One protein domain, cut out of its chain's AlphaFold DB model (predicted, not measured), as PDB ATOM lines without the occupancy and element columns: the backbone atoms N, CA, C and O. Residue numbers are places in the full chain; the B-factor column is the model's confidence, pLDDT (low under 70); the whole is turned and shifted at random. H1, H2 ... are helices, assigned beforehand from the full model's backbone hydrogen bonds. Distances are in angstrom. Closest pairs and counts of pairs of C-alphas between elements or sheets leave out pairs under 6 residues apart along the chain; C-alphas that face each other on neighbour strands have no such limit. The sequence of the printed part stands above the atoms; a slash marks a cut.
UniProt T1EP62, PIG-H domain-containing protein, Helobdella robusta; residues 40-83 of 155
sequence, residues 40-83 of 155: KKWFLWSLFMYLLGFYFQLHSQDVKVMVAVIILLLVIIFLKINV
ATOM      1  N   LYS A  40      17.846 -17.169  25.702       61.50
ATOM      2  CA  LYS A  40      17.541 -18.219  24.722       61.50
ATOM      3  C   LYS A  40      16.330 -19.064  25.119       61.50
ATOM      4  O   LYS A  40      15.421 -19.214  24.309       61.50
ATOM      5  N   LYS A  41      16.269 -19.564  26.360       66.12
ATOM      6  CA  LYS A  41      15.090 -20.309  26.853       66.12
ATOM      7  C   LYS A  41      13.831 -19.445  26.853       66.12
ATOM      8  O   LYS A  41      12.746 -19.951  26.594       66.12
ATOM      9  N   TRP A  42      13.977 -18.155  27.133       62.22
ATOM     10  CA  TRP A  42      12.856 -17.225  27.156       62.22
ATOM     11  C   TRP A  42      12.337 -16.874  25.758       62.22
ATOM     12  O   TRP A  42      11.131 -16.930  25.539       62.22
ATOM     13  N   PHE A  43      13.229 -16.601  24.801       71.75
ATOM     14  CA  PHE A  43      12.863 -16.434  23.393       71.75
ATOM     15  C   PHE A  43      12.171 -17.694  22.864       71.75
ATOM     16  O   PHE A  43      11.162 -17.584  22.175       71.75
ATOM     17  N   LEU A  44      12.640 -18.882  23.261       78.19
ATOM     18  CA  LEU A  44      12.008 -20.152  22.903       78.19
ATOM     19  C   LEU A  44      10.591 -20.285  23.490       78.19
ATOM     20  O   LEU A  44       9.670 -20.677  22.782       78.19
ATOM     21  N   TRP A  45      10.393 -19.905  24.756       75.75
ATOM     22  CA  TRP A  45       9.078 -19.914  25.412       75.75
ATOM     23  C   TRP A  45       8.107 -18.886  24.823       75.75
ATOM     24  O   TRP A  45       6.929 -19.181  24.642       75.75
ATOM     25  N   SER A  46       8.601 -17.688  24.501       74.69
ATOM     26  CA  SER A  46       7.813 -16.638  23.850       74.69
ATOM     27  C   SER A  46       7.389 -17.055  22.443       74.69
ATOM     28  O   SER A  46       6.249 -16.814  22.052       74.69
ATOM     29  N   LEU A  47       8.280 -17.716  21.697       80.44
ATOM     30  CA  LEU A  47       7.982 -18.257  20.373       80.44
ATOM     31  C   LEU A  47       6.966 -19.405  20.455       80.44
ATOM     32  O   LEU A  47       6.027 -19.450  19.667       80.44
ATOM     33  N   PHE A  48       7.109 -20.294  21.440       83.50
ATOM     34  CA  PHE A  48       6.165 -21.384  21.681       83.50
ATOM     35  C   PHE A  48       4.760 -20.868  22.026       83.50
ATOM     36  O   PHE A  48       3.781 -21.319  21.440       83.50
ATOM     37  N   MET A  49       4.660 -19.873  22.913       77.88
ATOM     38  CA  MET A  49       3.397 -19.202  23.248       77.88
ATOM     39  C   MET A  49       2.746 -18.534  22.029       77.88
ATOM     40  O   MET A  49       1.533 -18.624  21.856       77.88
ATOM     41  N   TYR A  50       3.544 -17.907  21.160       79.06
ATOM     42  CA  TYR A  50       3.052 -17.307  19.918       79.06
ATOM     43  C   TYR A  50       2.496 -18.360  18.945       79.06
ATOM     44  O   TYR A  50       1.392 -18.198  18.425       79.06
ATOM     45  N   LEU A  51       3.214 -19.471  18.751       81.75
ATOM     46  CA  LEU A  51       2.759 -20.590  17.918       81.75
ATOM     47  C   LEU A  51       1.495 -21.248  18.477       81.75
ATOM     48  O   LEU A  51       0.598 -21.596  17.714       81.75
ATOM     49  N   LEU A  52       1.392 -21.372  19.801       80.44
ATOM     50  CA  LEU A  52       0.199 -21.896  20.459       80.44
ATOM     51  C   LEU A  52      -1.008 -20.970  20.241       80.44
ATOM     52  O   LEU A  52      -2.097 -21.442  19.926       80.44
ATOM     53  N   GLY A  53      -0.810 -19.650  20.326       73.50
ATOM     54  CA  GLY A  53      -1.844 -18.664  20.001       73.50
ATOM     55  C   GLY A  53      -2.299 -18.728  18.537       73.50
ATOM     56  O   GLY A  53      -3.492 -18.613  18.254       73.50
ATOM     57  N   PHE A  54      -1.368 -18.978  17.612       75.06
ATOM     58  CA  PHE A  54      -1.685 -19.208  16.203       75.06
ATOM     59  C   PHE A  54      -2.472 -20.514  15.995       75.06
ATOM     60  O   PHE A  54      -3.454 -20.518  15.256       75.06
ATOM     61  N   TYR A  55      -2.101 -21.591  16.699       79.88
ATOM     62  CA  TYR A  55      -2.793 -22.886  16.661       79.88
ATOM     63  C   TYR A  55      -4.239 -22.803  17.169       79.88
ATOM     64  O   TYR A  55      -5.140 -23.362  16.552       79.88
ATOM     65  N   PHE A  56      -4.484 -22.043  18.242       77.69
ATOM     66  CA  PHE A  56      -5.838 -21.765  18.743       77.69
ATOM     67  C   PHE A  56      -6.632 -20.776  17.879       77.69
ATOM     68  O   PHE A  56      -7.747 -20.407  18.239       77.69
ATOM     69  N   GLN A  57      -6.076 -20.338  16.744       71.38
ATOM     70  CA  GLN A  57      -6.760 -19.475  15.785       71.38
ATOM     71  C   GLN A  57      -7.249 -18.150  16.400       71.38
ATOM     72  O   GLN A  57      -8.207 -17.546  15.921       71.38
ATOM     73  N   LEU A  58      -6.537 -17.638  17.416       64.81
ATOM     74  CA  LEU A  58      -6.787 -16.318  18.019       64.81
ATOM     75  C   LEU A  58      -6.685 -15.174  16.999       64.81
ATOM     76  O   LEU A  58      -7.283 -14.123  17.195       64.81
ATOM     77  N   HIS A  59      -5.971 -15.393  15.892       62.88
ATOM     78  CA  HIS A  59      -5.914 -14.483  14.745       62.88
ATOM     79  C   HIS A  59      -7.270 -14.324  14.028       62.88
ATOM     80  O   HIS A  59      -7.492 -13.332  13.343       62.88
ATOM     81  N   SER A  60      -8.177 -15.296  14.153       64.81
ATOM     82  CA  SER A  60      -9.497 -15.276  13.508       64.81
ATOM     83  C   SER A  60     -10.596 -14.658  14.386       64.81
ATOM     84  O   SER A  60     -11.746 -14.591  13.957       64.81
ATOM     85  N   GLN A  61     -10.258 -14.243  15.610       63.44
ATOM     86  CA  GLN A  61     -11.146 -13.562  16.559       63.44
ATOM     87  C   GLN A  61     -11.060 -12.036  16.387       63.44
ATOM     88  O   GLN A  61     -10.129 -11.522  15.769       63.44
ATOM     89  N   ASP A  62     -12.023 -11.305  16.957       73.06
ATOM     90  CA  ASP A  62     -12.073  -9.839  16.945       73.06
ATOM     91  C   ASP A  62     -10.710  -9.179  17.231       73.06
ATOM     92  O   ASP A  62     -10.018  -9.526  18.192       73.06
ATOM     93  N   VAL A  63     -10.375  -8.133  16.463       76.31
ATOM     94  CA  VAL A  63      -9.125  -7.344  16.577       76.31
ATOM     95  C   VAL A  63      -8.858  -6.883  18.021       76.31
ATOM     96  O   VAL A  63      -7.712  -6.779  18.460       76.31
ATOM     97  N   LYS A  64      -9.924  -6.671  18.800       76.88
ATOM     98  CA  LYS A  64      -9.875  -6.296  20.221       76.88
ATOM     99  C   LYS A  64      -9.190  -7.352  21.095       76.88
ATOM    100  O   LYS A  64      -8.427  -6.995  21.990       76.88
ATOM    101  N   VAL A  65      -9.429  -8.637  20.831       75.25
ATOM    102  CA  VAL A  65      -8.847  -9.753  21.593       75.25
ATOM    103  C   VAL A  65      -7.348  -9.847  21.319       75.25
ATOM    104  O   VAL A  65      -6.556  -9.995  22.248       75.25
ATOM    105  N   MET A  66      -6.940  -9.663  20.063       74.88
ATOM    106  CA  MET A  66      -5.527  -9.667  19.680       74.88
ATOM    107  C   MET A  66      -4.749  -8.533  20.365       74.88
ATOM    108  O   MET A  66      -3.687  -8.766  20.945       74.88
ATOM    109  N   VAL A  67      -5.308  -7.318  20.369       79.25
ATOM    110  CA  VAL A  67      -4.707  -6.161  21.051       79.25
ATOM    111  C   VAL A  67      -4.610  -6.394  22.562       79.25
ATOM    112  O   VAL A  67      -3.565  -6.121  23.154       79.25
ATOM    113  N   ALA A  68      -5.647  -6.959  23.189       80.38
ATOM    114  CA  ALA A  68      -5.632  -7.269  24.619       80.38
ATOM    115  C   ALA A  68      -4.528  -8.276  24.993       80.38
ATOM    116  O   ALA A  68      -3.825  -8.077  25.983       80.38
ATOM    117  N   VAL A  69      -4.320  -9.318  24.181       78.75
ATOM    118  CA  VAL A  69      -3.267 -10.325  24.404       78.75
ATOM    119  C   VAL A  69      -1.867  -9.722  24.253       78.75
ATOM    120  O   VAL A  69      -0.984 -10.017  25.060       78.75
ATOM    121  N   ILE A  70      -1.658  -8.838  23.272       79.62
ATOM    122  CA  ILE A  70      -0.379  -8.134  23.090       79.62
ATOM    123  C   ILE A  70      -0.088  -7.224  24.288       79.62
ATOM    124  O   ILE A  70       1.020  -7.251  24.824       79.62
ATOM    125  N   ILE A  71      -1.079  -6.457  24.751       81.00
ATOM    126  CA  ILE A  71      -0.928  -5.588  25.926       81.00
ATOM    127  C   ILE A  71      -0.622  -6.424  27.174       81.00
ATOM    128  O   ILE A  71       0.299  -6.091  27.921       81.00
ATOM    129  N   LEU A  72      -1.326  -7.540  27.377       80.75
ATOM    130  CA  LEU A  72      -1.078  -8.454  28.492       80.75
ATOM    131  C   LEU A  72       0.359  -9.004  28.461       80.75
ATOM    132  O   LEU A  72       1.049  -8.983  29.480       80.75
ATOM    133  N   LEU A  73       0.837  -9.446  27.293       78.62
ATOM    134  CA  LEU A  73       2.214  -9.913  27.108       78.62
ATOM    135  C   LEU A  73       3.229  -8.816  27.445       78.62
ATOM    136  O   LEU A  73       4.189  -9.079  28.171       78.62
ATOM    137  N   LEU A  74       3.005  -7.582  26.985       77.25
ATOM    138  CA  LEU A  74       3.877  -6.445  27.286       77.25
ATOM    139  C   LEU A  74       3.910  -6.122  28.785       77.25
ATOM    140  O   LEU A  74       4.989  -5.900  29.329       77.25
ATOM    141  N   VAL A  75       2.766  -6.157  29.473       78.00
ATOM    142  CA  VAL A  75       2.686  -5.932  30.927       78.00
ATOM    143  C   VAL A  75       3.408  -7.039  31.696       78.00
ATOM    144  O   VAL A  75       4.180  -6.742  32.609       78.00
ATOM    145  N   ILE A  76       3.235  -8.306  31.305       74.12
ATOM    146  CA  ILE A  76       3.947  -9.438  31.915       74.12
ATOM    147  C   ILE A  76       5.459  -9.275  31.738       74.12
ATOM    148  O   ILE A  76       6.215  -9.482  32.687       74.12
ATOM    149  N   ILE A  77       5.915  -8.875  30.548       68.75
ATOM    150  CA  ILE A  77       7.334  -8.613  30.277       68.75
ATOM    151  C   ILE A  77       7.836  -7.450  31.133       68.75
ATOM    152  O   ILE A  77       8.869  -7.576  31.791       68.75
ATOM    153  N   PHE A  78       7.090  -6.347  31.180       66.06
ATOM    154  CA  PHE A  78       7.461  -5.152  31.926       66.06
ATOM    155  C   PHE A  78       7.572  -5.426  33.430       66.06
ATOM    156  O   PHE A  78       8.605  -5.126  34.030       66.06
ATOM    157  N   LEU A  79       6.567  -6.057  34.042       65.25
ATOM    158  CA  LEU A  79       6.601  -6.429  35.460       65.25
ATOM    159  C   LEU A  79       7.783  -7.357  35.759       65.25
ATOM    160  O   LEU A  79       8.512  -7.161  36.729       65.25
ATOM    161  N   LYS A  80       8.033  -8.337  34.891       63.25
ATOM    162  CA  LYS A  80       9.075  -9.347  35.106       63.25
ATOM    163  C   LYS A  80      10.494  -8.800  34.917       63.25
ATOM    164  O   LYS A  80      11.415  -9.301  35.560       63.25
ATOM    165  N   ILE A  81      10.673  -7.765  34.091       61.09
ATOM    166  CA  ILE A  81      11.935  -7.014  33.967       61.09
ATOM    167  C   ILE A  81      12.156  -6.118  35.191       61.09
ATOM    168  O   ILE A  81      13.266  -6.073  35.719       61.09
ATOM    169  N   ASN A  82      11.111  -5.432  35.665       52.59
ATOM    170  CA  ASN A  82      11.220  -4.511  36.799       52.59
ATOM    171  C   ASN A  82      11.486  -5.222  38.136       52.59
ATOM    172  O   ASN A  82      12.145  -4.657  39.003       52.59
ATOM    173  N   VAL A  83      11.020  -6.463  38.297       50.69
ATOM    174  CA  VAL A  83      11.159  -7.223  39.551       50.69
ATOM    175  C   VAL A  83      12.525  -7.920  39.691       50.69
ATOM    176  O   VAL A  83      12.875  -8.351  40.787       50.69
TER     177      VAL A  83
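What this domain is: This is residues 40 to 83 of the 155 residues of the protein "PIG-H domain-containing protein" of Helobdella robusta (UniProt T1EP62). Two helices, H1 and H2, lie in a flat, open U, H2 folding back beside H1 beyond a gap, with residues 56 to 62 as the turn at one end. The 44 printed residues hold two named helices, H1 then H2, and no named strand; the class is all helix. The whole is loose, with a radius of gyration of the C-alphas of 11.7 A, and spans 33 by 20 by 8 A.

How they stand to each other: H1, residues 40 to 55, and H2, residues 63 to 82, are apart: no C-alpha of the one is within 8 A of the other. In both helices every O i to N i+4 pair is within hydrogen-bond range.

Where its parts are: H1 begins at C-alpha 40, (17.541, -18.219, 24.722), and is 22.4 A long from first to last C-alpha. H2 is 28.8 A long and ends at C-alpha 82, (11.220, -4.511, 36.799).

The domain as a whole: The C-alphas of Ser 60 and Val 83, the two farthest apart, are 34.2 A apart. The printed part has no cut. The link from H1 to H2, seven residues, is short. Model confidence is under 70 at residues 40 to 42, 58 to 61 and 77 to 83.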